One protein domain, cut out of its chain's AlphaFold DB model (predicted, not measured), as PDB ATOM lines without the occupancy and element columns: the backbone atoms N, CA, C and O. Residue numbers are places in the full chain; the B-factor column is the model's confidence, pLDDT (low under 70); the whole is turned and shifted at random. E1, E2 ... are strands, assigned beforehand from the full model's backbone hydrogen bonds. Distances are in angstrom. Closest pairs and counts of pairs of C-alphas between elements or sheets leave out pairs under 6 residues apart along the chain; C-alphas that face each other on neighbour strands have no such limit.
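This is residues 11 to 54 of the 71 residues of an uncharacterized protein of Clostridium indicum (UniProt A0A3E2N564). A long, narrow two-stranded ribbon, arched along its length, is made of the hairpin E2 and E3 in one half and the shorter pair E1 and E4 in the other. Beyond E4, the last residues fold back so that residues 52 to 53 pair with E4. The printed part has 44 residues with no named helix and four named strands, in the order E1, E2, E3, E4; the two sheets, E2 - E3 and E1 - E4, are both antiparallel, and the class is all strand. The whole is extended, a rod spanning 47 by 18 by 11 A, with a radius of gyration of the C-alphas of 15.8 A.

E3, residues 28 to 37, is the longest strand at 21.0 A, and E2, residues 16 to 22, measures 18.8 A. E2 begins at C-alpha 16 (35.801, 38.120, 3.137). E4, residues 41 to 46, measures 13.7 A and ends at C-alpha 46 (49.183, 50.968, -8.206). E1, residues 11 to 13, measures 7.2 A from C-alpha 11 (46.138, 46.730, -4.219).

E2 and E3 form a hairpin, antiparallel at 155 degrees between directions. The C-alphas of His 18 and Val 34 face each other at 4.0 A; N 17 and O 36 are within hydrogen-bond range at 2.8 A. E3 bends by 69 degrees at residue 31. E1 runs on into E2 across a break of 2 residues, at 76 degrees. E1 and E4 are antiparallel at 164 degrees, with N 41 and O 13 within hydrogen-bond range at 2.8 A. Residues 44 to 45 of E4 pair antiparallel with residues 52 to 53. E1 and E3 are apart, as are E2 and E4.

The two C-alphas farthest apart, those of Gly 24 and Cys 49, are 47.7 A from each other. The three links between strands are tight, and the printed part has no cut. Mean pLDDT of the printed part of this model is 91.7, and no printed residue is under 70.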
ATOM      1  N   SER A  11      46.705  47.165  -5.497       96.69
ATOM      2  CA  SER A  11      46.138  46.730  -4.219       96.69
ATOM      3  C   SER A  11      44.727  47.294  -4.071       96.69
ATOM      4  O   SER A  11      44.482  48.412  -4.514       96.69
ATOM      5  N   ALA A  12      43.831  46.547  -3.435       95.94
ATOM      6  CA  ALA A  12      42.441  46.934  -3.198       95.94
ATOM      7  C   ALA A  12      41.974  46.423  -1.830       95.94
ATOM      8  O   ALA A  12      42.671  45.633  -1.186       95.94
ATOM      9  N   HIS A  13      40.773  46.824  -1.424       93.81
ATOM     10  CA  HIS A  13      40.100  46.306  -0.239       93.81
ATOM     11  C   HIS A  13      39.066  45.245  -0.629       93.81
ATOM     12  O   HIS A  13      38.502  45.289  -1.719       93.81
ATOM     13  N   GLN A  14      38.812  44.274   0.248       94.38
ATOM     14  CA  GLN A  14      37.814  43.227   0.026       94.38
ATOM     15  C   GLN A  14      37.223  42.780   1.364       94.38
ATOM     16  O   GLN A  14      37.950  42.640   2.345       94.38
ATOM     17  N   VAL A  15      35.908  42.541   1.399       94.00
ATOM     18  CA  VAL A  15      35.252  41.854   2.522       94.00
ATOM     19  C   VAL A  15      35.267  40.356   2.247       94.00
ATOM     20  O   VAL A  15      34.815  39.916   1.187       94.00
ATOM     21  N   CYS A  16      35.749  39.576   3.210       91.56
ATOM     22  CA  CYS A  16      35.801  38.120   3.137       91.56
ATOM     23  C   CYS A  16      35.113  37.508   4.357       91.56
ATOM     24  O   CYS A  16      35.180  38.065   5.451       91.56
ATOM     25  N   HIS A  17      34.484  36.354   4.160       89.94
ATOM     26  CA  HIS A  17      34.021  35.485   5.231       89.94
ATOM     27  C   HIS A  17      34.874  34.219   5.210       89.94
ATOM     28  O   HIS A  17      35.122  33.629   4.153       89.94
ATOM     29  N   HIS A  18      35.355  33.838   6.383       90.38
ATOM     30  CA  HIS A  18      36.232  32.698   6.560       90.38
ATOM     31  C   HIS A  18      35.811  31.917   7.789       90.38
ATOM     32  O   HIS A  18      35.371  32.500   8.781       90.38
ATOM     33  N   ASP A  19      35.948  30.604   7.692       89.69
ATOM     34  CA  ASP A  19      35.799  29.734   8.841       89.69
ATOM     35  C   ASP A  19      37.126  29.684   9.585       89.69
ATOM     36  O   ASP A  19      38.207  29.686   8.981       89.69
ATOM     37  N   ILE A  20      37.020  29.645  10.908       90.44
ATOM     38  CA  ILE A  20      38.148  29.475  11.810       90.44
ATOM     39  C   ILE A  20      37.976  28.177  12.584       90.44
ATOM     40  O   ILE A  20      36.860  27.786  12.931       90.44
ATOM     41  N   PHE A  21      39.094  27.535  12.894       88.50
ATOM     42  CA  PHE A  21      39.092  26.388  13.785       88.50
ATOM     43  C   PHE A  21      39.297  26.848  15.222       88.50
ATOM     44  O   PHE A  21      40.100  27.744  15.509       88.50
ATOM     45  N   VAL A  22      38.534  26.231  16.118       92.69
ATOM     46  CA  VAL A  22      38.621  26.452  17.555       92.69
ATOM     47  C   VAL A  22      38.802  25.125  18.275       92.69
ATOM     48  O   VAL A  22      38.392  24.074  17.777       92.69
ATOM     49  N   ASP A  23      39.426  25.161  19.445       92.81
ATOM     50  CA  ASP A  23      39.534  23.996  20.315       92.81
ATOM     51  C   ASP A  23      38.248  23.768  21.135       92.81
ATOM     52  O   ASP A  23      37.263  24.502  21.028       92.81
ATOM     53  N   GLY A  24      38.261  22.748  21.999       94.62
ATOM     54  CA  GLY A  24      37.128  22.425  22.875       94.62
ATOM     55  C   GLY A  24      36.771  23.507  23.905       94.62
ATOM     56  O   GLY A  24      35.739  23.394  24.561       94.62
ATOM     57  N   SER A  25      37.595  24.547  24.052       96.12
ATOM     58  CA  SER A  25      37.341  25.722  24.891       96.12
ATOM     59  C   SER A  25      36.899  26.955  24.091       96.12
ATOM     60  O   SER A  25      36.627  28.004  24.676       96.12
ATOM     61  N   GLY A  26      36.806  26.837  22.762       90.94
ATOM     62  CA  GLY A  26      36.456  27.932  21.862       90.94
ATOM     63  C   GLY A  26      37.621  28.873  21.538       90.94
ATOM     64  O   GLY A  26      37.381  29.950  20.995       90.94
ATOM     65  N   GLN A  27      38.867  28.506  21.860       93.81
ATOM     66  CA  GLN A  27      40.045  29.304  21.505       93.81
ATOM     67  C   GLN A  27      40.497  29.005  20.079       93.81
ATOM     68  O   GLN A  27      40.481  27.859  19.641       93.81
ATOM     69  N   TYR A  28      40.922  30.042  19.361       91.25
ATOM     70  CA  TYR A  28      41.378  29.948  17.976       91.25
ATOM     71  C   TYR A  28      42.656  29.104  17.831       91.25
ATOM     72  O   TYR A  28      43.637  29.343  18.537       91.25
ATOM     73  N   THR A  29      42.674  28.161  16.879       90.56
ATOM     74  CA  THR A  29      43.776  27.193  16.701       90.56
ATOM     75  C   THR A  29      44.615  27.367  15.434       90.56
ATOM     76  O   THR A  29      45.526  26.577  15.200       90.56
ATOM     77  N   GLY A  30      44.403  28.426  14.648       79.69
ATOM     78  CA  GLY A  30      45.364  28.830  13.609       79.69
ATOM     79  C   GLY A  30      44.958  28.545  12.164       79.69
ATOM     80  O   GLY A  30      45.521  29.155  11.256       79.69
ATOM     81  N   GLU A  31      43.987  27.667  11.930       76.81
ATOM     82  CA  GLU A  31      43.518  27.369  10.578       76.81
ATOM     83  C   GLU A  31      42.405  28.342  10.161       76.81
ATOM     84  O   GLU A  31      41.470  28.613  10.920       76.81
ATOM     85  N   GLN A  32      42.530  28.891   8.949       78.88
ATOM     86  CA  GLN A  32      41.567  29.817   8.358       78.88
ATOM     87  C   GLN A  32      41.327  29.441   6.901       78.88
ATOM     88  O   GLN A  32      42.272  29.365   6.114       78.88
ATOM     89  N   ALA A  33      40.067  29.255   6.528       82.44
ATOM     90  CA  ALA A  33      39.675  29.015   5.146       82.44
ATOM     91  C   ALA A  33      38.648  30.064   4.719       82.44
ATOM     92  O   ALA A  33      37.545  30.124   5.258       82.44
ATOM     93  N   VAL A  34      39.007  30.906   3.745       84.94
ATOM     94  CA  VAL A  34      38.060  31.846   3.131       84.94
ATOM     95  C   VAL A  34      37.117  31.047   2.240       84.94
ATOM     96  O   VAL A  34      37.534  30.554   1.195       84.94
ATOM     97  N   TYR A  35      35.852  30.924   2.636       88.50
ATOM     98  CA  TYR A  35      34.834  30.251   1.824       88.50
ATOM     99  C   TYR A  35      34.045  31.232   0.952       88.50
ATOM    100  O   TYR A  35      33.464  30.834  -0.057       88.50
ATOM    101  N   TYR A  36      34.026  32.517   1.313       89.31
ATOM    102  CA  TYR A  36      33.358  33.547   0.531       89.31
ATOM    103  C   TYR A  36      34.164  34.840   0.507       89.31
ATOM    104  O   TYR A  36      34.630  35.331   1.535       89.31
ATOM    105  N   SER A  37      34.272  35.435  -0.675       89.69
ATOM    106  CA  SER A  37      34.909  36.730  -0.865       89.69
ATOM    107  C   SER A  37      34.028  37.631  -1.732       89.69
ATOM    108  O   SER A  37      33.487  37.218  -2.758       89.69
ATOM    109  N   GLY A  38      33.828  38.868  -1.273       89.56
ATOM    110  CA  GLY A  38      33.052  39.882  -1.984       89.56
ATOM    111  C   GLY A  38      33.828  40.493  -3.153       89.56
ATOM    112  O   GLY A  38      34.998  40.190  -3.375       89.56
ATOM    113  N   LYS A  39      33.208  41.403  -3.907       92.00
ATOM    114  CA  LYS A  39      33.919  42.146  -4.960       92.00
ATOM    115  C   LYS A  39      34.957  43.098  -4.328       92.00
ATOM    116  O   LYS A  39      34.604  43.793  -3.373       92.00
ATOM    117  N   PRO A  40      36.200  43.168  -4.839       93.00
ATOM    118  CA  PRO A  40      37.161  44.175  -4.398       93.00
ATOM    119  C   PRO A  40      36.664  45.604  -4.653       93.00
ATOM    120  O   PRO A  40      36.020  45.864  -5.673       93.00
ATOM    121  N   PHE A  41      36.992  46.527  -3.753       92.75
ATOM    122  CA  PHE A  41      36.609  47.937  -3.811       92.75
ATOM    123  C   PHE A  41      37.794  48.863  -3.502       92.75
ATOM    124  O   PHE A  41      38.795  48.447  -2.909       92.75
ATOM    125  N   GLY A  42      37.676  50.104  -3.973       90.44
ATOM    126  CA  GLY A  42      38.721  51.114  -3.877       90.44
ATOM    127  C   GLY A  42      38.894  51.704  -2.468       90.44
ATOM    128  O   GLY A  42      38.104  51.405  -1.569       90.44
ATOM    129  N   PRO A  43      39.927  52.539  -2.265       94.38
ATOM    130  CA  PRO A  43      40.860  53.004  -3.290       94.38
ATOM    131  C   PRO A  43      41.784  51.896  -3.815       94.38
ATOM    132  O   PRO A  43      42.258  51.035  -3.075       94.38
ATOM    133  N   PHE A  44      42.037  51.918  -5.121       95.75
ATOM    134  CA  PHE A  44      42.962  51.022  -5.800       95.75
ATOM    135  C   PHE A  44      44.323  51.698  -5.940       95.75
ATOM    136  O   PHE A  44      44.448  52.717  -6.617       95.75
ATOM    137  N   THR A  45      45.366  51.110  -5.361       97.19
ATOM    138  CA  THR A  45      46.713  51.701  -5.391       97.19
ATOM    139  C   THR A  45      47.620  50.913  -6.320       97.19
ATOM    140  O   THR A  45      47.817  49.710  -6.145       97.19
ATOM    141  N   CYS A  46      48.202  51.578  -7.317       97.06
ATOM    142  CA  CYS A  46      49.183  50.968  -8.206       97.06
ATOM    143  C   CYS A  46      50.401  50.502  -7.400       97.06
ATOM    144  O   CYS A  46      51.120  51.319  -6.827       97.06
ATOM    145  N   ILE A  47      50.698  49.202  -7.432       97.19
ATOM    146  CA  ILE A  47      51.790  48.625  -6.625       97.19
ATOM    147  C   ILE A  47      53.194  49.058  -7.080       97.19
ATOM    148  O   ILE A  47      54.175  48.774  -6.402       97.19
ATOM    149  N   LYS A  48      53.304  49.691  -8.257       97.38
ATOM    150  CA  LYS A  48      54.581  50.119  -8.842       97.38
ATOM    151  C   LYS A  48      54.897  51.585  -8.548       97.38
ATOM    152  O   LYS A  48      56.025  51.883  -8.179       97.38
ATOM    153  N   CYS A  49      53.944  52.494  -8.766       97.31
ATOM    154  CA  CYS A  49      54.174  53.938  -8.627       97.31
ATOM    155  C   CYS A  49      53.400  54.596  -7.479       97.31
ATOM    156  O   CYS A  49      53.608  55.778  -7.228       97.31
ATOM    157  N   GLY A  50      52.495  53.875  -6.809       96.31
ATOM    158  CA  GLY A  50      51.702  54.408  -5.700       96.31
ATOM    159  C   GLY A  50      50.529  55.306  -6.105       96.31
ATOM    160  O   GLY A  50      49.859  55.831  -5.224       96.31
ATOM    161  N   ALA A  51      50.252  55.483  -7.402       96.19
ATOM    162  CA  ALA A  51      49.079  56.233  -7.853       96.19
ATOM    163  C   ALA A  51      47.777  55.582  -7.353       96.19
ATOM    164  O   ALA A  51      47.641  54.356  -7.418       96.19
ATOM    165  N   ILE A  52      46.840  56.411  -6.888       96.00
ATOM    166  CA  ILE A  52      45.567  56.001  -6.289       96.00
ATOM    167  C   ILE A  52      44.431  56.266  -7.279       96.00
ATOM    168  O   ILE A  52      44.371  57.336  -7.882       96.00
ATOM    169  N   TYR A  53      43.539  55.291  -7.432       93.25
ATOM    170  CA  TYR A  53      42.371  55.343  -8.304       93.25
ATOM    171  C   TYR A  53      41.132  54.934  -7.507       93.25
ATOM    172  O   TYR A  53      41.149  53.897  -6.848       93.25
ATOM    173  N   GLU A  54      40.052  55.709  -7.581       91.44
ATOM    174  CA  GLU A  54      38.794  55.358  -6.899       91.44
ATOM    175  C   GLU A  54      38.112  54.149  -7.552       91.44
ATOM    176  O   GLU A  54      37.574  53.275  -6.872       91.44
TER     177      GLU A  54